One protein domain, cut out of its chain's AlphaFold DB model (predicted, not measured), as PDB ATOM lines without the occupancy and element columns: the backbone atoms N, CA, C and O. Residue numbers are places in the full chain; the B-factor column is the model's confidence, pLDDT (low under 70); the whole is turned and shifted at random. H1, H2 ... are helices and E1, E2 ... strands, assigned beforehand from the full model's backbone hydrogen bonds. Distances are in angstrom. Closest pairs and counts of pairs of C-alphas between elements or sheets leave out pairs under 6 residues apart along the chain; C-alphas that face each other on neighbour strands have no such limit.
ATOM      1  N   PRO A  10     -24.054 -50.335  16.562       80.19
ATOM      2  CA  PRO A  10     -23.686 -49.893  15.213       80.19
ATOM      3  C   PRO A  10     -24.885 -49.364  14.415       80.19
ATOM      4  O   PRO A  10     -24.760 -48.356  13.730       80.19
ATOM      5  N   LEU A  11     -26.063 -49.985  14.548       88.12
ATOM      6  CA  LEU A  11     -27.255 -49.585  13.792       88.12
ATOM      7  C   LEU A  11     -27.762 -48.196  14.215       88.12
ATOM      8  O   LEU A  11     -28.062 -47.355  13.372       88.12
ATOM      9  N   LYS A  12     -27.792 -47.937  15.531       90.38
ATOM     10  CA  LYS A  12     -28.128 -46.623  16.097       90.38
ATOM     11  C   LYS A  12     -27.209 -45.534  15.540       90.38
ATOM     12  O   LYS A  12     -27.687 -44.475  15.146       90.38
ATOM     13  N   ALA A  13     -25.901 -45.796  15.528       91.19
ATOM     14  CA  ALA A  13     -24.911 -44.827  15.080       91.19
ATOM     15  C   ALA A  13     -25.079 -44.480  13.596       91.19
ATOM     16  O   ALA A  13     -25.076 -43.303  13.252       91.19
ATOM     17  N   ILE A  14     -25.310 -45.483  12.743       94.00
ATOM     18  CA  ILE A  14     -25.560 -45.283  11.308       94.00
ATOM     19  C   ILE A  14     -26.766 -44.363  11.089       94.00
ATOM     20  O   ILE A  14     -26.658 -43.375  10.366       94.00
ATOM     21  N   PHE A  15     -27.898 -44.637  11.743       95.25
ATOM     22  CA  PHE A  15     -29.100 -43.816  11.581       95.25
ATOM     23  C   PHE A  15     -28.924 -42.380  12.087       95.25
ATOM     24  O   PHE A  15     -29.420 -41.449  11.463       95.25
ATOM     25  N   LEU A  16     -28.189 -42.173  13.179       94.25
ATOM     26  CA  LEU A  16     -27.914 -40.828  13.687       94.25
ATOM     27  C   LEU A  16     -26.963 -40.037  12.788       94.25
ATOM     28  O   LEU A  16     -27.196 -38.854  12.571       94.25
ATOM     29  N   ILE A  17     -25.932 -40.682  12.235       95.69
ATOM     30  CA  ILE A  17     -25.024 -40.049  11.266       95.69
ATOM     31  C   ILE A  17     -25.794 -39.664  10.001       95.69
ATOM     32  O   ILE A  17     -25.627 -38.554   9.508       95.69
ATOM     33  N   LEU A  18     -26.677 -40.540   9.507       95.69
ATOM     34  CA  LEU A  18     -27.563 -40.220   8.384       95.69
ATOM     35  C   LEU A  18     -28.494 -39.048   8.715       95.69
ATOM     36  O   LEU A  18     -28.633 -38.137   7.907       95.69
ATOM     37  N   SER A  19     -29.106 -39.048   9.902       96.19
ATOM     38  CA  SER A  19     -29.975 -37.956  10.354       96.19
ATOM     39  C   SER A  19     -29.232 -36.619  10.398       96.19
ATOM     40  O   SER A  19     -29.745 -35.629   9.877       96.19
ATOM     41  N   LEU A  20     -28.011 -36.611  10.940       96.06
ATOM     42  CA  LEU A  20     -27.149 -35.434  11.001       96.06
ATOM     43  C   LEU A  20     -26.752 -34.959   9.601       96.06
ATOM     44  O   LEU A  20     -26.925 -33.788   9.290       96.06
ATOM     45  N   PHE A  21     -26.331 -35.873   8.726       96.38
ATOM     46  CA  PHE A  21     -25.983 -35.549   7.343       96.38
ATOM     47  C   PHE A  21     -27.145 -34.893   6.586       96.38
ATOM     48  O   PHE A  21     -26.954 -33.865   5.945       96.38
ATOM     49  N   PHE A  22     -28.357 -35.451   6.671       96.06
ATOM     50  CA  PHE A  22     -29.526 -34.866   6.007       96.06
ATOM     51  C   PHE A  22     -29.944 -33.524   6.618       96.06
ATOM     52  O   PHE A  22     -30.388 -32.640   5.887       96.06
ATOM     53  N   LEU A  23     -29.790 -33.355   7.935       95.06
ATOM     54  CA  LEU A  23     -30.078 -32.089   8.603       95.06
ATOM     55  C   LEU A  23     -29.091 -30.994   8.172       95.06
ATOM     56  O   LEU A  23     -29.522 -29.912   7.781       95.06
ATOM     57  N   ASP A  24     -27.792 -31.294   8.165       94.94
ATOM     58  CA  ASP A  24     -26.749 -30.378   7.692       94.94
ATOM     59  C   ASP A  24     -26.912 -30.053   6.210       94.94
ATOM     60  O   ASP A  24     -26.791 -28.895   5.807       94.94
ATOM     61  N   PHE A  25     -27.256 -31.059   5.400       94.94
ATOM     62  CA  PHE A  25     -27.578 -30.859   3.995       94.94
ATOM     63  C   PHE A  25     -28.741 -29.878   3.839       94.94
ATOM     64  O   PHE A  25     -28.618 -28.927   3.076       94.94
ATOM     65  N   TYR A  26     -29.832 -30.038   4.597       93.00
ATOM     66  CA  TYR A  26     -30.942 -29.084   4.590       93.00
ATOM     67  C   TYR A  26     -30.511 -27.672   5.014       93.00
ATOM     68  O   TYR A  26     -30.865 -26.711   4.336       93.00
ATOM     69  N   ILE A  27     -29.746 -27.532   6.099       93.06
ATOM     70  CA  ILE A  27     -29.331 -26.223   6.626       93.06
ATOM     71  C   ILE A  27     -28.460 -25.483   5.607       93.06
ATOM     72  O   ILE A  27     -28.739 -24.332   5.276       93.06
ATOM     73  N   ILE A  28     -27.434 -26.148   5.073       93.19
ATOM     74  CA  ILE A  28     -26.477 -25.543   4.143       93.19
ATOM     75  C   ILE A  28     -27.140 -25.301   2.784       93.19
ATOM     76  O   ILE A  28     -27.124 -24.185   2.268       93.19
ATOM     77  N   TYR A  29     -27.753 -26.331   2.200       92.00
ATOM     78  CA  TYR A  29     -28.359 -26.239   0.872       92.00
ATOM     79  C   TYR A  29     -29.592 -25.329   0.866       92.00
ATOM     80  O   TYR A  29     -29.766 -24.529  -0.050       92.00
ATOM     81  N   GLY A  30     -30.422 -25.396   1.911       89.69
ATOM     82  CA  GLY A  30     -31.582 -24.523   2.085       89.69
ATOM     83  C   GLY A  30     -31.196 -23.054   2.238       89.69
ATOM     84  O   GLY A  30     -31.885 -22.193   1.694       89.69
ATOM     85  N   TYR A  31     -30.074 -22.760   2.899       91.12
ATOM     86  CA  TYR A  31     -29.512 -21.411   2.945       91.12
ATOM     87  C   TYR A  31     -29.059 -20.935   1.554       91.12
ATOM     88  O   TYR A  31     -29.478 -19.870   1.105       91.12
ATOM     89  N   PHE A  32     -28.286 -21.745   0.820       90.69
ATOM     90  CA  PHE A  32     -27.808 -21.379  -0.522       90.69
ATOM     91  C   PHE A  32     -28.926 -21.207  -1.558       90.69
ATOM     92  O   PHE A  32     -28.818 -20.351  -2.433       90.69
ATOM     93  N   LEU A  33     -30.001 -21.993  -1.466       87.56
ATOM     94  CA  LEU A  33     -31.166 -21.871  -2.347       87.56
ATOM     95  C   LEU A  33     -32.102 -20.708  -1.984       87.56
ATOM     96  O   LEU A  33     -33.090 -20.493  -2.686       87.56
ATOM     97  N   GLY A  34     -31.852 -19.993  -0.883       85.25
ATOM     98  CA  GLY A  34     -32.782 -18.983  -0.380       85.25
ATOM     99  C   GLY A  34     -34.099 -19.584   0.122       85.25
ATOM    100  O   GLY A  34     -35.141 -18.948   0.055       85.25
ATOM    101  N   LEU A  35     -34.098 -20.826   0.614       85.25
ATOM    102  CA  LEU A  35     -35.235 -21.373   1.369       85.25
ATOM    103  C   LEU A  35     -35.220 -20.887   2.827       85.25
ATOM    104  O   LEU A  35     -36.271 -20.855   3.473       85.25
ATOM    105  N   ILE A  36     -34.037 -20.507   3.322       89.31
ATOM    106  CA  ILE A  36     -33.795 -19.924   4.642       89.31
ATOM    107  C   ILE A  36     -33.180 -18.536   4.445       89.31
ATOM    108  O   ILE A  36     -32.053 -18.418   3.973       89.31
ATOM    109  N   PHE A  37     -33.905 -17.491   4.832       89.88
ATOM    110  CA  PHE A  37     -33.416 -16.116   4.823       89.88
ATOM    111  C   PHE A  37     -33.025 -15.690   6.231       89.88
ATOM    112  O   PHE A  37     -33.854 -15.696   7.136       89.88
ATOM    113  N   THR A  38     -31.779 -15.264   6.406       89.75
ATOM    114  CA  THR A  38     -31.280 -14.698   7.665       89.75
ATOM    115  C   THR A  38     -30.970 -13.218   7.476       89.75
ATOM    116  O   THR A  38     -30.357 -12.862   6.468       89.75
ATOM    117  N   SER A  39     -31.315 -12.364   8.441       86.44
ATOM    118  CA  SER A  39     -30.704 -11.029   8.518       86.44
ATOM    119  C   SER A  39     -29.189 -11.141   8.741       86.44
ATOM    120  O   SER A  39     -28.715 -12.127   9.305       86.44
ATOM    121  N   THR A  40     -28.422 -10.137   8.307       83.69
ATOM    122  CA  THR A  40     -26.951 -10.111   8.438       83.69
ATOM    123  C   THR A  40     -26.486 -10.330   9.875       83.69
ATOM    124  O   THR A  40     -25.537 -11.075  10.109       83.69
ATOM    125  N   ASP A  41     -27.204  -9.753  10.837       84.81
ATOM    126  CA  ASP A  41     -26.858  -9.831  12.258       84.81
ATOM    127  C   ASP A  41     -27.279 -11.163  12.906       84.81
ATOM    128  O   ASP A  41     -26.726 -11.560  13.931       84.81
ATOM    129  N   SER A  42     -28.215 -11.905  12.295       89.56
ATOM    130  CA  SER A  42     -28.699 -13.191  12.817       89.56
ATOM    131  C   SER A  42     -27.998 -14.408  12.211       89.56
ATOM    132  O   SER A  42     -28.125 -15.504  12.754       89.56
ATOM    133  N   THR A  43     -27.231 -14.251  11.124       91.44
ATOM    134  CA  THR A  43     -26.591 -15.373  10.414       91.44
ATOM    135  C   THR A  43     -25.651 -16.184  11.310       91.44
ATOM    136  O   THR A  43     -25.713 -17.413  11.324       91.44
ATOM    137  N   SER A  44     -24.790 -15.521  12.088       90.50
ATOM    138  CA  SER A  44     -23.855 -16.205  12.993       90.50
ATOM    139  C   SER A  44     -24.600 -16.977  14.086       90.50
ATOM    140  O   SER A  44     -24.316 -18.151  14.326       90.50
ATOM    141  N   LEU A  45     -25.608 -16.348  14.690       89.75
ATOM    142  CA  LEU A  45     -26.451 -16.947  15.717       89.75
ATOM    143  C   LEU A  45     -27.289 -18.110  15.163       89.75
ATOM    144  O   LEU A  45     -27.451 -19.117  15.845       89.75
ATOM    145  N   PHE A  46     -27.755 -18.027  13.915       92.00
ATOM    146  CA  PHE A  46     -28.418 -19.130  13.223       92.00
ATOM    147  C   PHE A  46     -27.510 -20.359  13.114       92.00
ATOM    148  O   PHE A  46     -27.925 -21.453  13.496       92.00
ATOM    149  N   PHE A  47     -26.258 -20.192  12.672       92.62
ATOM    150  CA  PHE A  47     -25.310 -21.307  12.594       92.62
ATOM    151  C   PHE A  47     -24.926 -21.858  13.974       92.62
ATOM    152  O   PHE A  47     -24.764 -23.069  14.124       92.62
ATOM    153  N   VAL A  48     -24.843 -21.009  15.003       92.06
ATOM    154  CA  VAL A  48     -24.661 -21.460  16.394       92.06
ATOM    155  C   VAL A  48     -25.860 -22.291  16.858       92.06
ATOM    156  O   VAL A  48     -25.673 -23.374  17.409       92.06
ATOM    157  N   SER A  49     -27.088 -21.845  16.595       90.81
ATOM    158  CA  SER A  49     -28.307 -22.588  16.929       90.81
ATOM    159  C   SER A  49     -28.398 -23.913  16.167       90.81
ATOM    160  O   SER A  49     -28.702 -24.942  16.765       90.81
ATOM    161  N   ALA A  50     -28.046 -23.929  14.879       92.00
ATOM    162  CA  ALA A  50     -27.922 -25.149  14.081       92.00
ATOM    163  C   ALA A  50     -26.902 -26.129  14.683       92.00
ATOM    164  O   ALA A  50     -27.193 -27.314  14.850       92.00
ATOM    165  N   PHE A  51     -25.730 -25.633  15.090       93.38
ATOM    166  CA  PHE A  51     -24.727 -26.440  15.778       93.38
ATOM    167  C   PHE A  51     -25.259 -27.013  17.099       93.38
ATOM    168  O   PHE A  51     -25.055 -28.194  17.379       93.38
ATOM    169  N   VAL A  52     -25.995 -26.222  17.887       92.69
ATOM    170  CA  VAL A  52     -26.645 -26.699  19.119       92.69
ATOM    171  C   VAL A  52     -27.650 -27.812  18.817       92.69
ATOM    172  O   VAL A  52     -27.617 -28.836  19.495       92.69
ATOM    173  N   VAL A  53     -28.487 -27.681  17.783       92.56
ATOM    174  CA  VAL A  53     -29.400 -28.758  17.352       92.56
ATOM    175  C   VAL A  53     -28.615 -30.020  16.970       92.56
ATOM    176  O   VAL A  53     -28.966 -31.118  17.404       92.56
ATOM    177  N   ASN A  54     -27.502 -29.885  16.247       94.00
ATOM    178  CA  ASN A  54     -26.644 -31.019  15.895       94.00
ATOM    179  C   ASN A  54     -26.010 -31.696  17.113       94.00
ATOM    180  O   ASN A  54     -25.893 -32.926  17.133       94.00
ATOM    181  N   LEU A  55     -25.660 -30.948  18.166       94.50
ATOM    182  CA  LEU A  55     -25.165 -31.539  19.413       94.50
ATOM    183  C   LEU A  55     -26.164 -32.535  20.012       94.50
ATOM    184  O   LEU A  55     -25.738 -33.530  20.597       94.50
ATOM    185  N   PHE A  56     -27.469 -32.348  19.819       93.75
ATOM    186  CA  PHE A  56     -28.484 -33.300  20.273       93.75
ATOM    187  C   PHE A  56     -28.545 -34.593  19.437       93.75
ATOM    188  O   PHE A  56     -29.016 -35.617  19.939       93.75
ATOM    189  N   LEU A  57     -28.053 -34.596  18.193       93.12
ATOM    190  CA  LEU A  57     -27.871 -35.814  17.388       93.12
ATOM    191  C   LEU A  57     -26.524 -36.488  17.685       93.12
ATOM    192  O   LEU A  57     -26.435 -37.720  17.712       93.12
ATOM    193  N   ILE A  58     -25.496 -35.693  17.991       94.81
ATOM    194  CA  ILE A  58     -24.156 -36.167  18.363       94.81
ATOM    195  C   ILE A  58     -24.149 -36.762  19.779       94.81
ATOM    196  O   ILE A  58     -23.530 -37.798  20.022       94.81
ATOM    197  N   PHE A  59     -24.863 -36.164  20.731       94.12
ATOM    198  CA  PHE A  59     -24.881 -36.606  22.126       94.12
ATOM    199  C   PHE A  59     -25.278 -38.092  22.294       94.12
ATOM    200  O   PHE A  59     -24.567 -38.824  22.993       94.12
ATOM    201  N   PRO A  60     -26.328 -38.606  21.620       92.62
ATOM    202  CA  PRO A  60     -26.647 -40.031  21.567       92.62
ATOM    203  C   PRO A  60     -25.524 -40.937  21.035       92.62
ATOM    204  O   PRO A  60     -25.491 -42.111  21.410       92.62
ATOM    205  N   LEU A  61     -24.624 -40.442  20.177       90.69
ATOM    206  CA  LEU A  61     -23.458 -41.197  19.692       90.69
ATOM    207  C   LEU A  61     -22.391 -41.340  20.782       90.69
ATOM    208  O   LEU A  61     -21.756 -42.387  20.901       90.69
ATOM    209  N   MET A  62     -22.221 -40.300  21.600       92.06
ATOM    210  CA  MET A  62     -21.222 -40.259  22.670       92.06
ATOM    211  C   MET A  62     -21.695 -40.967  23.945       92.06
ATOM    212  O   MET A  62     -20.897 -41.554  24.681       92.06
ATOM    213  N   THR A  63     -22.998 -40.927  24.236       89.00
ATOM    214  CA  THR A  63     -23.550 -41.490  25.471       89.00
ATOM    215  C   THR A  63     -23.941 -42.960  25.326       89.00
ATOM    216  O   THR A  63     -24.659 -43.372  24.416       89.00
ATOM    217  N   LYS A  64     -23.541 -43.772  26.309       86.06
ATOM    218  CA  LYS A  64     -23.972 -45.177  26.432       86.06
ATOM    219  C   LYS A  64     -25.333 -45.328  27.122       86.06
ATOM    220  O   LYS A  64     -25.786 -46.447  27.351       86.06
ATOM    221  N   ARG A  65     -25.966 -44.222  27.530       87.88
ATOM    222  CA  ARG A  65     -27.242 -44.239  28.256       87.88
ATOM    223  C   ARG A  65     -28.405 -44.126  27.272       87.88
ATOM    224  O   ARG A  65     -28.715 -43.032  26.801       87.88
ATOM    225  N   ASP A  66     -29.086 -45.246  27.029       87.81
ATOM    226  CA  ASP A  66     -30.254 -45.313  26.135       87.81
ATOM    227  C   ASP A  66     -31.383 -44.362  26.555       87.81
ATOM    228  O   ASP A  66     -32.020 -43.763  25.698       87.81
ATOM    229  N   GLY A  67     -31.589 -44.163  27.863       88.06
ATOM    230  CA  GLY A  67     -32.562 -43.195  28.381       88.06
ATOM    231  C   GLY A  67     -32.260 -41.759  27.949       88.06
ATOM    232  O   GLY A  67     -33.111 -41.105  27.363       88.06
ATOM    233  N   ALA A  68     -31.027 -41.292  28.162       89.44
ATOM    234  CA  ALA A  68     -30.619 -39.942  27.765       89.44
ATOM    235  C   ALA A  68     -30.629 -39.769  26.235       89.44
ATOM    236  O   ALA A  68     -31.039 -38.729  25.729       89.44
ATOM    237  N   SER A  69     -30.244 -40.819  25.501       92.81
ATOM    238  CA  SER A  69     -30.331 -40.837  24.036       92.81
ATOM    239  C   SER A  69     -31.772 -40.709  23.542       92.81
ATOM    240  O   SER A  69     -32.018 -39.986  22.586       92.81
ATOM    241  N   PHE A  70     -32.716 -41.398  24.191       94.44
ATOM    242  CA  PHE A  70     -34.132 -41.359  23.832       94.44
ATOM    243  C   PHE A  70     -34.687 -39.939  23.919       94.44
ATOM    244  O   PHE A  70     -35.280 -39.473  22.953       94.44
ATOM    245  N   TYR A  71     -34.446 -39.242  25.032       93.81
ATOM    246  CA  TYR A  71     -34.920 -37.869  25.210       93.81
ATOM    247  C   TYR A  71     -34.318 -36.915  24.180       93.81
ATOM    248  O   TYR A  71     -35.052 -36.143  23.578       93.81
ATOM    249  N   SER A  72     -33.008 -37.009  23.931       94.94
ATOM    250  CA  SER A  72     -32.297 -36.155  22.967       94.94
ATOM    251  C   SER A  72     -32.865 -36.290  21.552       94.94
ATOM    252  O   SER A  72     -33.194 -35.299  20.908       94.94
ATOM    253  N   ILE A  73     -33.043 -37.531  21.089       94.50
ATOM    254  CA  ILE A  73     -33.561 -37.805  19.744       94.50
ATOM    255  C   ILE A  73     -35.045 -37.432  19.651       94.50
ATOM    256  O   ILE A  73     -35.459 -36.845  18.657       94.50
ATOM    257  N   MET A  74     -35.844 -37.743  20.680       94.50
ATOM    258  CA  MET A  74     -37.267 -37.396  20.705       94.50
ATOM    259  C   MET A  74     -37.473 -35.879  20.675       94.50
ATOM    260  O   MET A  74     -38.319 -35.403  19.930       94.50
ATOM    261  N   TYR A  75     -36.683 -35.130  21.446       94.06
ATOM    262  CA  TYR A  75     -36.730 -33.670  21.493       94.06
ATOM    263  C   TYR A  75     -36.497 -33.055  20.107       94.06
ATOM    264  O   TYR A  75     -37.348 -32.320  19.614       94.06
ATOM    265  N   ILE A  76     -35.412 -33.438  19.422       94.12
ATOM    266  CA  ILE A  76     -35.146 -32.964  18.054       94.12
ATOM    267  C   ILE A  76     -36.246 -33.397  17.088       94.12
ATOM    268  O   ILE A  76     -36.694 -32.593  16.278       94.12
ATOM    269  N   ALA A  77     -36.683 -34.659  17.155       93.31
ATOM    270  CA  ALA A  77     -37.691 -35.178  16.238       93.31
ATOM    271  C   ALA A  77     -38.987 -34.357  16.305       93.31
ATOM    272  O   ALA A  77     -39.574 -34.078  15.262       93.31
ATOM    273  N   VAL A  78     -39.398 -33.919  17.501       92.38
ATOM    274  CA  VAL A  78     -40.559 -33.035  17.682       92.38
ATOM    275  C   VAL A  78     -40.358 -31.692  16.980       92.38
ATOM    276  O   VAL A  78     -41.220 -31.303  16.194       92.38
ATOM    277  N   TYR A  79     -39.220 -31.022  17.182       90.56
ATOM    278  CA  TYR A  79     -38.950 -29.736  16.526       90.56
ATOM    279  C   TYR A  79     -38.797 -29.856  15.005       90.56
ATOM    280  O   TYR A  79     -39.283 -28.994  14.277       90.56
ATOM    281  N   LEU A  80     -38.196 -30.936  14.498       91.19
ATOM    282  CA  LEU A  80     -38.109 -31.176  13.054       91.19
ATOM    283  C   LEU A  80     -39.485 -31.453  12.436       91.19
ATOM    284  O   LEU A  80     -39.781 -30.938  11.358       91.19
ATOM    285  N   ILE A  81     -40.343 -32.228  13.111       91.62
ATOM    286  CA  ILE A  81     -41.731 -32.436  12.676       91.62
ATOM    287  C   ILE A  81     -42.483 -31.103  12.657       91.62
ATOM    288  O   ILE A  81     -43.146 -30.798  11.666       91.62
ATOM    289  N   ALA A  82     -42.360 -30.300  13.717       88.44
ATOM    290  CA  ALA A  82     -42.973 -28.977  13.781       88.44
ATOM    291  C   ALA A  82     -42.501 -28.095  12.613       88.44
ATOM    292  O   ALA A  82     -43.328 -27.527  11.903       88.44
ATOM    293  N   LEU A  83     -41.195 -28.061  12.336       87.00
ATOM    294  CA  LEU A  83     -40.625 -27.308  11.217       87.00
ATOM    295  C   LEU A  83     -41.233 -27.731   9.867       87.00
ATOM    296  O   LEU A  83     -41.640 -26.875   9.085       87.00
ATOM    297  N   VAL A  84     -41.364 -29.037   9.607       88.75
ATOM    298  CA  VAL A  84     -41.993 -29.554   8.376       88.75
ATOM    299  C   VAL A  84     -43.460 -29.123   8.261       88.75
ATOM    300  O   VAL A  84     -43.887 -28.676   7.195       88.75
ATOM    301  N   ILE A  85     -44.228 -29.228   9.350       86.75
ATOM    302  CA  ILE A  85     -45.654 -28.873   9.367       86.75
ATOM    303  C   ILE A  85     -45.847 -27.371   9.115       86.75
ATOM    304  O   ILE A  85     -46.695 -26.989   8.306       86.75
ATOM    305  N   PHE A  86     -45.067 -26.517   9.782       85.12
ATOM    306  CA  PHE A  86     -45.324 -25.075   9.809       85.12
ATOM    307  C   PHE A  86     -44.659 -24.291   8.677       85.12
ATOM    308  O   PHE A  86     -45.197 -23.264   8.259       85.12
ATOM    309  N   VAL A  87     -43.550 -24.781   8.112       83.75
ATOM    310  CA  VAL A  87     -42.979 -24.181   6.896       83.75
ATOM    311  C   VAL A  87     -43.898 -24.418   5.696       83.75
ATOM    312  O   VAL A  87     -44.073 -23.525   4.869       83.75
ATOM    313  N   GLY A  88     -44.526 -25.597   5.600       75.38
ATOM    314  CA  GLY A  88     -45.535 -25.879   4.574       75.38
ATOM    315  C   GLY A  88     -45.024 -25.782   3.127       75.38
ATOM    316  O   GLY A  88     -45.824 -25.562   2.216       75.38
ATOM    317  N   ASN A  89     -43.708 -25.922   2.915       83.69
ATOM    318  CA  ASN A  89     -43.048 -25.923   1.608       83.69
ATOM    319  C   ASN A  89     -42.582 -27.343   1.262       83.69
ATOM    320  O   ASN A  89     -41.831 -27.955   2.020       83.69
ATOM    321  N   LEU A  90     -42.988 -27.849   0.094       86.06
ATOM    322  CA  LEU A  90     -42.640 -29.192  -0.372       86.06
ATOM    323  C   LEU A  90     -41.121 -29.418  -0.448       86.06
ATOM    324  O   LEU A  90     -40.655 -30.488  -0.063       86.06
ATOM    325  N   ALA A  91     -40.348 -28.425  -0.898       86.06
ATOM    326  CA  ALA A  91     -38.893 -28.535  -0.996       86.06
ATOM    327  C   ALA A  91     -38.251 -28.717   0.389       86.06
ATOM    328  O   ALA A  91     -37.452 -29.629   0.588       86.06
ATOM    329  N   THR A  92     -38.668 -27.909   1.367       85.12
ATOM    330  CA  THR A  92     -38.235 -28.034   2.767       85.12
ATOM    331  C   THR A  92     -38.615 -29.396   3.349       85.12
ATOM    332  O   THR A  92     -37.783 -30.064   3.963       85.12
ATOM    333  N   THR A  93     -39.843 -29.854   3.097       87.62
ATOM    334  CA  THR A  93     -40.324 -31.166   3.545       87.62
ATOM    335  C   THR A  93     -39.468 -32.305   2.994       87.62
ATOM    336  O   THR A  93     -39.029 -33.160   3.759       87.62
ATOM    337  N   LEU A  94     -39.180 -32.311   1.688       90.75
ATOM    338  CA  LEU A  94     -38.383 -33.368   1.054       90.75
ATOM    339  C   LEU A  94     -36.947 -33.435   1.591       90.75
ATOM    340  O   LEU A  94     -36.385 -34.526   1.672       90.75
ATOM    341  N   LEU A  95     -36.370 -32.297   1.981       89.88
ATOM    342  CA  LEU A  95     -35.012 -32.228   2.523       89.88
ATOM    343  C   LEU A  95     -34.931 -32.674   3.994       89.88
ATOM    344  O   LEU A  95     -33.970 -33.339   4.374       89.88
ATOM    345  N   ILE A  96     -35.936 -32.358   4.820       91.62
ATOM    346  CA  ILE A  96     -35.913 -32.651   6.266       91.62
ATOM    347  C   ILE A  96     -36.446 -34.055   6.595       91.62
ATOM    348  O   ILE A  96     -35.935 -34.708   7.507       91.62
ATOM    349  N   VAL A  97     -37.464 -34.549   5.879       94.31
ATOM    350  CA  VAL A  97     -38.117 -35.842   6.181       94.31
ATOM    351  C   VAL A  97     -37.130 -37.018   6.276       94.31
ATOM    352  O   VAL A  97     -37.263 -37.801   7.219       94.31
ATOM    353  N   PRO A  98     -36.106 -37.154   5.407       95.19
ATOM    354  CA  PRO A  98     -35.089 -38.195   5.562       95.19
ATOM    355  C   PRO A  98     -34.369 -38.146   6.917       95.19
ATOM    356  O   PRO A  98     -34.143 -39.194   7.527       95.19
ATOM    357  N   SER A  99     -34.073 -36.943   7.429       95.56
ATOM    358  CA  SER A  99     -33.472 -36.768   8.754       95.56
ATOM    359  C   SER A  99     -34.412 -37.230   9.870       95.56
ATOM    360  O   SER A  99     -33.987 -37.974  10.758       95.56
ATOM    361  N   ILE A 100     -35.699 -36.872   9.786       94.31
ATOM    362  CA  ILE A 100     -36.737 -37.298  10.739       94.31
ATOM    363  C   ILE A 100     -36.871 -38.824  10.743       94.31
ATOM    364  O   ILE A 100     -36.824 -39.451  11.801       94.31
ATOM    365  N   CYS A 101     -36.996 -39.440   9.567       95.44
ATOM    366  CA  CYS A 101     -37.111 -40.891   9.424       95.44
ATOM    367  C   CYS A 101     -35.907 -41.610  10.042       95.44
ATOM    368  O   CYS A 101     -36.080 -42.561  10.805       95.44
ATOM    369  N   ALA A 102     -34.690 -41.132   9.773       93.94
ATOM    370  CA  ALA A 102     -33.476 -41.688  10.353       93.94
ATOM    371  C   ALA A 102     -33.442 -41.529  11.890       93.94
ATOM    372  O   ALA A 102     -33.130 -42.487  12.601       93.94
ATOM    373  N   ALA A 103     -33.863 -40.379  12.427       93.12
ATOM    374  CA  ALA A 103     -33.994 -40.167  13.870       93.12
ATOM    375  C   ALA A 103     -35.009 -41.135  14.518       93.12
ATOM    376  O   ALA A 103     -34.714 -41.755  15.545       93.12
ATOM    377  N   PHE A 104     -36.176 -41.353  13.901       92.75
ATOM    378  CA  PHE A 104     -37.161 -42.327  14.389       92.75
ATOM    379  C   PHE A 104     -36.646 -43.765  14.328       92.75
ATOM    380  O   PHE A 104     -36.818 -44.520  15.290       92.75
ATOM    381  N   LEU A 105     -35.965 -44.152  13.247       92.94
ATOM    382  CA  LEU A 105     -35.318 -45.461  13.153       92.94
ATOM    383  C   LEU A 105     -34.297 -45.653  14.282       92.94
ATOM    384  O   LEU A 105     -34.291 -46.706  14.925       92.94
ATOM    385  N   ALA A 106     -33.517 -44.620  14.618       91.06
ATOM    386  CA  ALA A 106     -32.624 -44.651  15.773       91.06
ATOM    387  C   ALA A 106     -33.386 -44.858  17.101       91.06
ATOM    388  O   ALA A 106     -32.950 -45.672  17.920       91.06
ATOM    389  N   LEU A 107     -34.549 -44.224  17.314       90.56
ATOM    390  CA  LEU A 107     -35.382 -44.434  18.515       90.56
ATOM    391  C   LEU A 107     -35.845 -45.891  18.679       90.56
ATOM    392  O   LEU A 107     -35.881 -46.420  19.803       90.56
ATOM    393  N   PHE A 108     -36.169 -46.574  17.578       89.00
ATOM    394  CA  PHE A 108     -36.569 -47.983  17.622       89.00
ATOM    395  C   PHE A 108     -35.436 -48.892  18.115       89.00
ATOM    396  O   PHE A 108     -35.711 -49.838  18.857       89.00
ATOM    397  N   THR A 109     -34.174 -48.554  17.831       88.31
ATOM    398  CA  THR A 109     -33.003 -49.345  18.268       88.31
ATOM    399  C   THR A 109     -32.697 -49.271  19.769       88.31
ATOM    400  O   THR A 109     -32.046 -50.171  20.307       88.31
ATOM    401  N   LEU A 110     -33.159 -48.225  20.465       87.38
ATOM    402  CA  LEU A 110     -32.866 -48.008  21.889       87.38
ATOM    403  C   LEU A 110     -33.564 -49.041  22.784       87.38
ATOM    404  O   LEU A 110     -34.648 -49.512  22.461       87.38
ATOM    405  N   ARG A 111     -33.020 -49.374  23.958       83.44
ATOM    406  CA  ARG A 111     -33.708 -50.238  24.937       83.44
ATOM    407  C   ARG A 111     -34.201 -49.427  26.129       83.44
ATOM    408  O   ARG A 111     -33.689 -49.528  27.239       83.44
ATOM    409  N   THR A 112     -35.226 -48.617  25.894       81.75
ATOM    410  CA  THR A 112     -35.922 -47.846  26.930       81.75
ATOM    411  C   THR A 112     -37.265 -48.489  27.276       81.75
ATOM    412  O   THR A 112     -38.030 -48.868  26.394       81.75
ATOM    413  N   GLY A 113     -37.556 -48.644  28.572       77.69
ATOM    414  CA  GLY A 113     -38.880 -49.071  29.032       77.69
ATOM    415  C   GLY A 113     -39.925 -47.984  28.773       77.69
ATOM    416  O   GLY A 113     -39.599 -46.798  28.835       77.69
ATOM    417  N   TYR A 114     -41.169 -48.388  28.496       80.44
ATOM    418  CA  TYR A 114     -42.314 -47.477  28.354       80.44
ATOM    419  C   TYR A 114     -42.144 -46.382  27.275       80.44
ATOM    420  O   TYR A 114     -42.652 -45.268  27.423       80.44
ATOM    421  N   LYS A 115     -41.441 -46.696  26.171       85.44
ATOM    422  CA  LYS A 115     -41.093 -45.740  25.098       85.44
ATOM    423  C   LYS A 115     -42.265 -44.901  24.608       85.44
ATOM    424  O   LYS A 115     -42.141 -43.687  24.524       85.44
ATOM    425  N   VAL A 116     -43.386 -45.551  24.292       86.31
ATOM    426  CA  VAL A 116     -44.562 -44.888  23.712       86.31
ATOM    427  C   VAL A 116     -45.125 -43.872  24.697       86.31
ATOM    428  O   VAL A 116     -45.237 -42.699  24.367       86.31
ATOM    429  N   THR A 117     -45.384 -44.285  25.940       84.12
ATOM    430  CA  THR A 117     -45.922 -43.380  26.964       84.12
ATOM    431  C   THR A 117     -44.964 -42.234  27.288       84.12
ATOM    432  O   THR A 117     -45.416 -41.106  27.459       84.12
ATOM    433  N   LYS A 118     -43.644 -42.482  27.317       86.69
ATOM    434  CA  LYS A 118     -42.643 -41.424  27.525       86.69
ATOM    435  C   LYS A 118     -42.570 -40.462  26.342       86.69
ATOM    436  O   LYS A 118     -42.478 -39.265  26.563       86.69
ATOM    437  N   GLY A 119     -42.646 -40.971  25.112       88.56
ATOM    438  CA  GLY A 119     -42.671 -40.157  23.898       88.56
ATOM    439  C   GLY A 119     -43.909 -39.267  23.838       88.56
ATOM    440  O   GLY A 119     -43.777 -38.065  23.660       88.56
ATOM    441  N   VAL A 120     -45.097 -39.830  24.085       87.69
ATOM    442  CA  VAL A 120     -46.352 -39.060  24.155       87.69
ATOM    443  C   VAL A 120     -46.291 -38.005  25.260       87.69
ATOM    444  O   VAL A 120     -46.638 -36.856  25.012       87.69
ATOM    445  N   SER A 121     -45.794 -38.361  26.451       84.94
ATOM    446  CA  SER A 121     -45.631 -37.395  27.548       84.94
ATOM    447  C   SER A 121     -44.657 -36.276  27.177       84.94
ATOM    448  O   SER A 121     -44.928 -35.122  27.477       84.94
ATOM    449  N   MET A 122     -43.553 -36.596  26.492       88.19
ATOM    450  CA  MET A 122     -42.584 -35.607  26.016       88.19
ATOM    451  C   MET A 122     -43.213 -34.637  25.019       88.19
ATOM    452  O   MET A 122     -43.069 -33.434  25.181       88.19
ATOM    453  N   VAL A 123     -43.949 -35.144  24.026       90.25
ATOM    454  CA  VAL A 123     -44.660 -34.302  23.052       90.25
ATOM    455  C   VAL A 123     -45.668 -33.405  23.763       90.25
ATOM    456  O   VAL A 123     -45.684 -32.206  23.519       90.25
ATOM    457  N   ALA A 124     -46.477 -33.965  24.667       84.62
ATOM    458  CA  ALA A 124     -47.477 -33.203  25.408       84.62
ATOM    459  C   ALA A 124     -46.842 -32.097  26.263       84.62
ATOM    460  O   ALA A 124     -47.327 -30.969  26.256       84.62
ATOM    461  N   VAL A 125     -45.740 -32.406  26.956       83.88
ATOM    462  CA  VAL A 125     -44.973 -31.431  27.740       83.88
ATOM    463  C   VAL A 125     -44.408 -30.333  26.843       83.88
ATOM    464  O   VAL A 125     -44.602 -29.168  27.159       83.88
ATOM    465  N   LEU A 126     -43.759 -30.675  25.728       86.56
ATOM    466  CA  LEU A 126     -43.177 -29.681  24.819       86.56
ATOM    467  C   LEU A 126     -44.246 -28.768  24.224       86.56
ATOM    468  O   LEU A 126     -44.125 -27.558  24.327       86.56
ATOM    469  N   VAL A 127     -45.343 -29.331  23.709       84.19
ATOM    470  CA  VAL A 127     -46.463 -28.541  23.175       84.19
ATOM    471  C   VAL A 127     -47.045 -27.617  24.245       84.19
ATOM    472  O   VAL A 127     -47.345 -26.459  23.962       84.19
ATOM    473  N   PHE A 128     -47.189 -28.101  25.480       77.50
ATOM    474  CA  PHE A 128     -47.682 -27.294  26.593       77.50
ATOM    475  C   PHE A 128     -46.719 -26.155  26.956       77.50
ATOM    476  O   PHE A 128     -47.166 -25.021  27.118       77.50
ATOM    477  N   MET A 129     -45.416 -26.439  27.054       78.81
ATOM    478  CA  MET A 129     -44.379 -25.443  27.349       78.81
ATOM    479  C   MET A 129     -44.250 -24.408  26.227       78.81
ATOM    480  O   MET A 129     -44.198 -23.214  26.505       78.81
ATOM    481  N   ASP A 130     -44.254 -24.840  24.967       79.56
ATOM    482  CA  ASP A 130     -44.117 -23.947  23.819       79.56
ATOM    483  C   ASP A 130     -45.350 -23.034  23.663       79.56
ATOM    484  O   ASP A 130     -45.211 -21.852  23.338       79.56
ATOM    485  N   PHE A 131     -46.558 -23.555  23.928       76.06
ATOM    486  CA  PHE A 131     -47.806 -22.791  23.843       76.06
ATOM    487  C   PHE A 131     -47.984 -21.824  25.019       76.06
ATOM    488  O   PHE A 131     -48.258 -20.642  24.808       76.06
ATOM    489  N   LEU A 132     -47.814 -22.290  26.265       69.62
ATOM    490  CA  LEU A 132     -47.928 -21.413  27.437       69.62
ATOM    491  C   LEU A 132     -46.793 -20.400  27.517       69.62
ATOM    492  O   LEU A 132     -47.025 -19.268  27.941       69.62
ATOM    493  N   GLY A 133     -45.594 -20.789  27.085       67.62
ATOM    494  CA  GLY A 133     -44.446 -19.907  26.980       67.62
ATOM    495  C   GLY A 133     -44.559 -18.875  25.860       67.62
ATOM    496  O   GLY A 133     -43.739 -17.972  25.807       67.62
ATOM    497  N   LYS A 134     -45.546 -18.970  24.957       72.44
ATOM    498  CA  LYS A 134     -45.601 -18.153  23.729       72.44
ATOM    499  C   LYS A 134     -44.307 -18.230  22.894       72.44
ATOM    500  O   LYS A 134     -44.007 -17.313  22.137       72.44
ATOM    501  N   VAL A 135     -43.574 -19.341  23.006       79.00
ATOM    502  CA  VAL A 135     -42.442 -19.687  22.127       79.00
ATOM    503  C   VAL A 135     -42.977 -19.911  20.718       79.00
ATOM    504  O   VAL A 135     -42.377 -19.468  19.747       79.00
ATOM    505  N   LEU A 136     -44.143 -20.559  20.617       80.81
ATOM    506  CA  LEU A 136     -44.928 -20.678  19.393       80.81
ATOM    507  C   LEU A 136     -46.056 -19.640  19.409       80.81
ATOM    508  O   LEU A 136     -46.967 -19.717  20.237       80.81
ATOM    509  N   VAL A 137     -46.039 -18.709  18.458       80.56
ATOM    510  CA  VAL A 137     -47.110 -17.728  18.244       80.56
ATOM    511  C   VAL A 137     -47.783 -18.010  16.908       80.56
ATOM    512  O   VAL A 137     -47.135 -18.053  15.866       80.56
ATOM    513  N   ILE A 138     -49.104 -18.209  16.924       81.81
ATOM    514  CA  ILE A 138     -49.873 -18.430  15.695       81.81
ATOM    515  C   ILE A 138     -50.071 -17.093  14.991       81.81
ATOM    516  O   ILE A 138     -50.841 -16.251  15.449       81.81
ATOM    517  N   SER A 139     -49.367 -16.917  13.877       81.69
ATOM    518  CA  SER A 139     -49.306 -15.678  13.108       81.69
ATOM    519  C   SER A 139     -49.295 -16.042  11.621       81.69
ATOM    520  O   SER A 139     -48.232 -16.189  11.016       81.69
ATOM    521  N   PRO A 140     -50.471 -16.311  11.018       78.75
ATOM    522  CA  PRO A 140     -50.537 -16.710   9.621       78.75
ATOM    523  C   PRO A 140     -50.101 -15.546   8.729       78.75
ATOM    524  O   PRO A 140     -50.741 -14.492   8.700       78.75
ATOM    525  N   GLN A 141     -49.024 -15.749   7.974       75.31
ATOM    526  CA  GLN A 141     -48.546 -14.753   7.028       75.31
ATOM    527  C   GLN A 141     -49.425 -14.746   5.775       75.31
ATOM    528  O   GLN A 141     -49.747 -15.792   5.209       75.31
ATOM    529  N   GLN A 142     -49.802 -13.548   5.319       65.31
ATOM    530  CA  GLN A 142     -50.679 -13.373   4.153       65.31
ATOM    531  C   GLN A 142     -50.043 -13.862   2.843       65.31
ATOM    532  O   GLN A 142     -50.757 -14.224   1.910       65.31
ATOM    533  N   VAL A 143     -48.711 -13.909   2.779       67.56
ATOM    534  CA  VAL A 143     -47.955 -14.440   1.643       67.56
ATOM    535  C   VAL A 143     -47.139 -15.632   2.138       67.56
ATOM    536  O   VAL A 143     -46.443 -15.486   3.142       67.56
ATOM    537  N   PRO A 144     -47.199 -16.808   1.480       63.16
ATOM    538  CA  PRO A 144     -46.327 -17.927   1.810       63.16
ATOM    539  C   PRO A 144     -44.874 -17.526   1.550       63.16
ATOM    540  O   PRO A 144     -44.399 -17.547   0.415       63.16
ATOM    541  N   GLY A 145     -44.202 -17.108   2.617       65.25
ATOM    542  CA  GLY A 145     -42.806 -16.726   2.608       65.25
ATOM    543  C   GLY A 145     -41.876 -17.916   2.871       65.25
ATOM    544  O   GLY A 145     -42.294 -18.930   3.439       65.25
ATOM    545  N   PRO A 146     -40.606 -17.808   2.458       76.00
ATOM    546  CA  PRO A 146     -39.536 -18.704   2.894       76.00
ATOM    547  C   PRO A 146     -39.329 -18.608   4.418       76.00
ATOM    548  O   PRO A 146     -39.825 -17.680   5.059       76.00
ATOM    549  N   LEU A 147     -38.584 -19.548   5.011       85.75
ATOM    550  CA  LEU A 147     -38.248 -19.487   6.437       85.75
ATOM    551  C   LEU A 147     -37.411 -18.227   6.684       85.75
ATOM    552  O   LEU A 147     -36.310 -18.117   6.146       85.75
ATOM    553  N   THR A 148     -37.912 -17.284   7.478       88.56
ATOM    554  CA  THR A 148     -37.178 -16.048   7.786       88.56
ATOM    555  C   THR A 148     -36.679 -16.075   9.220       88.56
ATOM    556  O   THR A 148     -37.400 -16.459  10.135       88.56
ATOM    557  N   ILE A 149     -35.425 -15.689   9.419       90.25
ATOM    558  CA  ILE A 149     -34.733 -15.746  10.700       90.25
ATOM    559  C   ILE A 149     -34.146 -14.371  10.980       90.25
ATOM    560  O   ILE A 149     -33.346 -13.834  10.211       90.25
ATOM    561  N   GLN A 150     -34.560 -13.790  12.092       90.88
ATOM    562  CA  GLN A 150     -34.139 -12.465  12.519       90.88
ATOM    563  C   GLN A 150     -33.661 -12.512  13.961       90.88
ATOM    564  O   GLN A 150     -33.998 -13.433  14.707       90.88
ATOM    565  N   LEU A 151     -32.864 -11.526  14.354       89.88
ATOM    566  CA  LEU A 151     -32.474 -11.381  15.745       89.88
ATOM    567  C   LEU A 151     -33.693 -10.914  16.547       89.88
ATOM    568  O   LEU A 151     -34.378  -9.960  16.170       89.88
ATOM    569  N   LEU A 152     -33.976 -11.596  17.654       87.56
ATOM    570  CA  LEU A 152     -35.120 -11.263  18.498       87.56
ATOM    571  C   LEU A 152     -34.969  -9.876  19.137       87.56
ATOM    572  O   LEU A 152     -35.944  -9.132  19.223       87.56
ATOM    573  N   ALA A 153     -33.747  -9.503  19.523       86.19
ATOM    574  CA  ALA A 153     -33.445  -8.190  20.087       86.19
ATOM    575  C   ALA A 153     -33.848  -7.044  19.138       86.19
ATOM    576  O   ALA A 153     -34.495  -6.087  19.564       86.19
ATOM    577  N   ASP A 154     -33.555  -7.174  17.842       86.00
ATOM    578  CA  ASP A 154     -33.926  -6.180  16.825       86.00
ATOM    579  C   ASP A 154     -35.448  -6.099  16.649       86.00
ATOM    580  O   ASP A 154     -36.034  -5.022  16.533       86.00
ATOM    581  N   ARG A 155     -36.137  -7.244  16.689       83.88
ATOM    582  CA  ARG A 155     -37.605  -7.290  16.630       83.88
ATOM    583  C   ARG A 155     -38.272  -6.644  17.840       83.88
ATOM    584  O   ARG A 155     -39.262  -5.938  17.680       83.88
ATOM    585  N   LEU A 156     -37.747  -6.861  19.039       82.06
ATOM    586  CA  LEU A 156     -38.302  -6.267  20.254       82.06
ATOM    587  C   LEU A 156     -38.040  -4.759  20.305       82.06
ATOM    588  O   LEU A 156     -38.968  -3.982  20.536       82.06
ATOM    589  N   THR A 157     -36.814  -4.330  19.999       83.88
ATOM    590  CA  THR A 157     -36.447  -2.905  19.967       83.88
ATOM    591  C   THR A 157     -37.222  -2.120  18.912       83.88
ATOM    592  O   THR A 157     -37.661  -1.007  19.195       83.88
ATOM    593  N   THR A 158     -37.477  -2.699  17.733       83.44
ATOM    594  CA  THR A 158     -38.298  -2.052  16.689       83.44
ATOM    595  C   THR A 158     -39.756  -1.844  17.103       83.44
ATOM    596  O   THR A 158     -40.387  -0.895  16.643       83.44
ATOM    597  N   VAL A 159     -40.286  -2.673  18.006       77.50
ATOM    598  CA  VAL A 159     -41.634  -2.523  18.590       77.50
ATOM    599  C   VAL A 159     -41.612  -1.645  19.857       77.50
ATOM    600  O   VAL A 159     -42.652  -1.364  20.448       77.50
ATOM    601  N   GLY A 160     -40.436  -1.159  20.270       72.62
ATOM    602  CA  GLY A 160     -40.260  -0.350  21.477       72.62
ATOM    603  C   GLY A 160     -40.329  -1.155  22.778       72.62
ATOM    604  O   GLY A 160     -40.534  -0.576  23.844       72.62
ATOM    605  N   LEU A 161     -40.172  -2.481  22.706       71.81
ATOM    606  CA  LEU A 161     -40.125  -3.358  23.872       71.81
ATOM    607  C   LEU A 161     -38.677  -3.527  24.363       71.81
ATOM    608  O   LEU A 161     -37.759  -3.664  23.549       71.81
ATOM    609  N   PRO A 162     -38.446  -3.533  25.689       67.12
ATOM    610  CA  PRO A 162     -37.129  -3.822  26.241       67.12
ATOM    611  C   PRO A 162     -36.725  -5.269  25.933       67.12
ATOM    612  O   PRO A 162     -37.562  -6.169  25.966       67.12
ATOM    613  N   VAL A 163     -35.435  -5.496  25.668       69.94
ATOM    614  CA  VAL A 163     -34.896  -6.833  25.378       69.94
ATOM    615  C   VAL A 163     -34.488  -7.519  26.685       69.94
ATOM    616  O   VAL A 163     -33.618  -7.009  27.398       69.94
ATOM    617  N   PRO A 164     -35.075  -8.677  27.017       69.06
ATOM    618  CA  PRO A 164     -34.653  -9.472  28.162       69.06
ATOM    619  C   PRO A 164     -33.214  -9.990  28.004       69.06
ATOM    620  O   PRO A 164     -32.789 -10.346  26.910       69.06
ATOM    621  N   ILE A 165     -32.467 -10.116  29.107       70.81
ATOM    622  CA  ILE A 165     -31.084 -10.628  29.109       70.81
ATOM    623  C   ILE A 165     -31.021 -12.052  28.538       70.81
ATOM    624  O   ILE A 165     -30.104 -12.374  27.788       70.81
ATOM    625  N   THR A 166     -32.002 -12.899  28.862       67.88
ATOM    626  CA  THR A 166     -32.095 -14.277  28.350       67.88
ATOM    627  C   THR A 166     -32.346 -14.348  26.842       67.88
ATOM    628  O   THR A 166     -31.943 -15.316  26.209       67.88
ATOM    629  N   GLU A 167     -32.937 -13.296  26.275       76.19
ATOM    630  CA  GLU A 167     -33.425 -13.204  24.892       76.19
ATOM    631  C   GLU A 167     -32.493 -12.380  23.991       76.19
ATOM    632  O   GLU A 167     -32.712 -12.256  22.784       76.19
ATOM    633  N   TYR A 168     -31.419 -11.819  24.560       79.38
ATOM    634  CA  TYR A 168     -30.445 -11.011  23.822       79.38
ATOM    635  C   TYR A 168     -29.786 -11.802  22.680       79.38
ATOM    636  O   TYR A 168     -29.468 -11.250  21.630       79.38
ATOM    637  N   PHE A 169     -29.634 -13.115  22.872       83.31
ATOM    638  CA  PHE A 169     -29.157 -14.068  21.866       83.31
ATOM    639  C   PHE A 169     -30.290 -14.970  21.347       83.31
ATOM    640  O   PHE A 169     -30.066 -16.144  21.050       83.31
ATOM    641  N   GLY A 170     -31.514 -14.443  21.280       87.44
ATOM    642  CA  GLY A 170     -32.685 -15.129  20.740       87.44
ATOM    643  C   GLY A 170     -32.829 -14.956  19.228       87.44
ATOM    644  O   GLY A 170     -32.470 -13.925  18.652       87.44
ATOM    645  N   LEU A 171     -33.393 -15.965  18.573       90.19
ATOM    646  CA  LEU A 171     -33.810 -15.941  17.178       90.19
ATOM    647  C   LEU A 171     -35.332 -15.847  17.099       90.19
ATOM    648  O   LEU A 171     -36.055 -16.592  17.757       90.19
ATOM    649  N   PHE A 172     -35.802 -14.960  16.232       90.12
ATOM    650  CA  PHE A 172     -37.183 -14.899  15.787       90.12
ATOM    651  C   PHE A 172     -37.280 -15.598  14.430       90.12
ATOM    652  O   PHE A 172     -36.819 -15.074  13.411       90.12
ATOM    653  N   ILE A 173     -37.830 -16.806  14.431       89.50
ATOM    654  CA  ILE A 173     -37.966 -17.672  13.264       89.50
ATOM    655  C   ILE A 173     -39.416 -17.616  12.803       89.50
ATOM    656  O   ILE A 173     -40.302 -18.178  13.436       89.50
ATOM    657  N   SER A 174     -39.668 -16.961  11.682       88.62
ATOM    658  CA  SER A 174     -41.008 -16.831  11.131       88.62
ATOM    659  C   SER A 174     -41.221 -17.817   9.984       88.62
ATOM    660  O   SER A 174     -40.402 -17.937   9.065       88.62
ATOM    661  N   THR A 175     -42.321 -18.558  10.075       88.12
ATOM    662  CA  THR A 175     -42.785 -19.538   9.088       88.12
ATOM    663  C   THR A 175     -44.085 -19.052   8.445       88.12
ATOM    664  O   THR A 175     -44.596 -17.980   8.758       88.12
ATOM    665  N   ARG A 176     -44.673 -19.862   7.560       83.50
ATOM    666  CA  ARG A 176     -45.946 -19.528   6.915       83.50
ATOM    667  C   ARG A 176     -47.100 -19.368   7.910       83.50
ATOM    668  O   ARG A 176     -47.986 -18.545   7.685       83.50
ATOM    669  N   TYR A 177     -47.129 -20.191   8.958       83.56
ATOM    670  CA  TYR A 177     -48.271 -20.270   9.873       83.56
ATOM    671  C   TYR A 177     -47.954 -19.830  11.302       83.56
ATOM    672  O   TYR A 177     -48.873 -19.461  12.031       83.56
ATOM    673  N   LEU A 178     -46.683 -19.894  11.701       86.12
ATOM    674  CA  LEU A 178     -46.233 -19.629  13.064       86.12
ATOM    675  C   LEU A 178     -44.967 -18.780  13.100       86.12
ATOM    676  O   LEU A 178     -44.078 -18.943  12.262       86.12
ATOM    677  N   ASP A 179     -44.843 -18.005  14.165       86.31
ATOM    678  CA  ASP A 179     -43.586 -17.430  14.613       86.31
ATOM    679  C   ASP A 179     -43.047 -18.262  15.779       86.31
ATOM    680  O   ASP A 179     -43.788 -18.635  16.693       86.31
ATOM    681  N   PHE A 180     -41.760 -18.584  15.723       86.56
ATOM    682  CA  PHE A 180     -41.039 -19.326  16.743       86.56
ATOM    683  C   PHE A 180     -39.950 -18.449  17.351       86.56
ATOM    684  O   PHE A 180     -39.089 -17.927  16.642       86.56
ATOM    685  N   ILE A 181     -39.992 -18.286  18.665       86.56
ATOM    686  CA  ILE A 181     -39.034 -17.498  19.436       86.56
ATOM    687  C   ILE A 181     -38.122 -18.480  20.155       86.56
ATOM    688  O   ILE A 181     -38.601 -19.274  20.955       86.56
ATOM    689  N   THR A 182     -36.827 -18.495  19.846       85.81
ATOM    690  CA  THR A 182     -35.916 -19.446  20.493       85.81
ATOM    691  C   THR A 182     -34.480 -18.951  20.559       85.81
ATOM    692  O   THR A 182     -33.925 -18.485  19.567       85.81
ATOM    693  N   GLY A 183     -33.838 -19.103  21.714       84.38
ATOM    694  CA  GLY A 183     -32.385 -18.991  21.861       84.38
ATOM    695  C   GLY A 183     -31.681 -20.350  22.017       84.38
ATOM    696  O   GLY A 183     -32.280 -21.314  22.495       84.38
ATOM    697  N   PRO A 184     -30.369 -20.453  21.723       84.06
ATOM    698  CA  PRO A 184     -29.593 -21.673  21.977       84.06
ATOM    699  C   PRO A 184     -29.576 -22.054  23.467       84.06
ATOM    700  O   PRO A 184     -29.617 -23.236  23.811       84.06
ATOM    701  N   PHE A 185     -29.549 -21.059  24.361       82.44
ATOM    702  CA  PHE A 185     -29.644 -21.279  25.806       82.44
ATOM    703  C   PHE A 185     -31.015 -21.835  26.205       82.44
ATOM    704  O   PHE A 185     -31.095 -22.821  26.937       82.44
ATOM    705  N   GLU A 186     -32.085 -21.240  25.685       80.56
ATOM    706  CA  GLU A 186     -33.460 -21.661  25.956       80.56
ATOM    707  C   GLU A 186     -33.726 -23.059  25.434       80.56
ATOM    708  O   GLU A 186     -34.295 -23.872  26.148       80.56
ATOM    709  N   PHE A 187     -33.224 -23.378  24.242       86.00
ATOM    710  CA  PHE A 187     -33.342 -24.698  23.642       86.00
ATOM    711  C   PHE A 187     -32.677 -25.787  24.501       86.00
ATOM    712  O   PHE A 187     -33.239 -26.866  24.695       86.00
ATOM    713  N   LEU A 188     -31.499 -25.512  25.077       87.25
ATOM    714  CA  LEU A 188     -30.843 -26.425  26.023       87.25
ATOM    715  C   LEU A 188     -31.636 -26.557  27.326       87.25
ATOM    716  O   LEU A 188     -31.852 -27.661  27.827       87.25
ATOM    717  N   LEU A 189     -32.065 -25.427  27.879       82.69
ATOM    718  CA  LEU A 189     -32.826 -25.359  29.116       82.69
ATOM    719  C   LEU A 189     -34.145 -26.142  28.990       82.69
ATOM    720  O   LEU A 189     -34.422 -27.017  29.814       82.69
ATOM    721  N   PHE A 190     -34.900 -25.907  27.916       83.88
ATOM    722  CA  PHE A 190     -36.147 -26.587  27.566       83.88
ATOM    723  C   PHE A 190     -35.973 -28.091  27.468       83.88
ATOM    724  O   PHE A 190     -36.767 -28.843  28.039       83.88
ATOM    725  N   PHE A 191     -34.898 -28.547  26.830       89.44
ATOM    726  CA  PHE A 191     -34.560 -29.959  26.816       89.44
ATOM    727  C   PHE A 191     -34.357 -30.529  28.224       89.44
ATOM    728  O   PHE A 191     -34.923 -31.578  28.549       89.44
ATOM    729  N   PHE A 192     -33.546 -29.875  29.063       86.38
ATOM    730  CA  PHE A 192     -33.259 -30.373  30.409       86.38
ATOM    731  C   PHE A 192     -34.524 -30.451  31.259       86.38
ATOM    732  O   PHE A 192     -34.761 -31.474  31.904       86.38
ATOM    733  N   ILE A 193     -35.350 -29.406  31.222       83.88
ATOM    734  CA  ILE A 193     -36.604 -29.345  31.972       83.88
ATOM    735  C   ILE A 193     -37.568 -30.417  31.480       83.88
ATOM    736  O   ILE A 193     -38.007 -31.235  32.282       83.88
ATOM    737  N   SER A 194     -37.881 -30.449  30.182       86.31
ATOM    738  CA  SER A 194     -38.852 -31.395  29.618       86.31
ATOM    739  C   SER A 194     -38.432 -32.852  29.851       86.31
ATOM    740  O   SER A 194     -39.250 -33.682  30.250       86.31
ATOM    741  N   SER A 195     -37.141 -33.160  29.714       89.44
ATOM    742  CA  SER A 195     -36.602 -34.500  29.974       89.44
ATOM    743  C   SER A 195     -36.705 -34.895  31.450       89.44
ATOM    744  O   SER A 195     -37.142 -36.006  31.761       89.44
ATOM    745  N   LEU A 196     -36.314 -34.001  32.369       86.12
ATOM    746  CA  LEU A 196     -36.438 -34.228  33.814       86.12
ATOM    747  C   LEU A 196     -37.899 -34.367  34.228       86.12
ATOM    748  O   LEU A 196     -38.222 -35.238  35.032       86.12
TER     749      LEU A 196
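AT A GLANCE: This is residues 10 to 196 of the 493 residues of an uncharacterized protein of Thermoplasmatales archaeon I-plasma (UniProt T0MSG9). A bundle of four long helices, H1 to H4, runs up and down, and a small five-stranded sheet caps one of its ends. H5 packs on H3 at a steep angle and H7 packs on H5, while the short H6 lies beyond the sheet, away from the bundle. The printed part has 187 residues with seven named helices and five named strands, in the order H1 E1 H2 H3 H4 H5 E2 E3 H6 E4 E5 H7; the class is mixed, helices and strands. The mixed sheet runs E1, E3, E4, E5, E2. The whole is compact, with a radius of gyration of the C-alphas of 16.4 A and spans of 50 by 34 by 27 A.

IN THESE COORDINATES: The sheet holds E1, residues 36 to 38, E3, residues 147 to 151 and 13.6 A long, E4, residues 171 to 174, E5, residues 178 to 182 and 12.7 A long, and E2, residues 136 to 138. H1, residues 10 to 32, is 32.8 A long and begins with C-alpha 10 at (-23.686, -49.893, 15.213). H2, residues 43 to 62, measures 28.3 A, H3, residues 66 to 87, 31.3 A, H4, residues 90 to 109, 29.1 A, and H5, residues 115 to 132, 25.4 A. H6 is residues 152 to 158. H7, residues 184 to 196, measures 18.6 A and ends with C-alpha 196 at (-36.438, -34.228, 33.814).

HOW THE PARTS SIT: E1 and E3 are parallel, with N 37 and O 147 2.8 A apart, within hydrogen-bond range. The other neighbours are antiparallel: N 150 and O 172 of E3 and E4 are 2.9 A apart, N 173 and O 180 of the hairpin E4 and E5 2.8 A, and N 137 and O 179 of E2 and E5 2.9 A. H1, H2, H3, H5 and H6 only graze the sheet; H4 and H7 are not on it. H1 touches H4 at a shallow tilt of 17 degrees, opposite ways, closest at the C-alphas of Ser 19 and Ser 99, 4.0 A. H3 and H4, a helical hairpin, touch at the C-alphas of Val 84 and Thr 93, 5.4 A. H5 touches H7 at a steep tilt of 47 degrees, closest at the C-alphas of Val 125 and Ser 194, 6.4 A. Every O i to N i+4 pair is within hydrogen-bond range in H1, H3, H5, H6 and H7, against 12 of 16 in H2 and 14 of 16 in H4.

THE WHOLE: The C-alphas of Pro 10 and Gly 160, the two farthest apart, are 52.6 A apart. The printed part has no cut. The link from H6 to E4, residues 159 to 170, is long. The mean pLDDT of the printed part is 86.7; residues 132 to 133, 142 to 145, 162 to 164 and 166 are under 70.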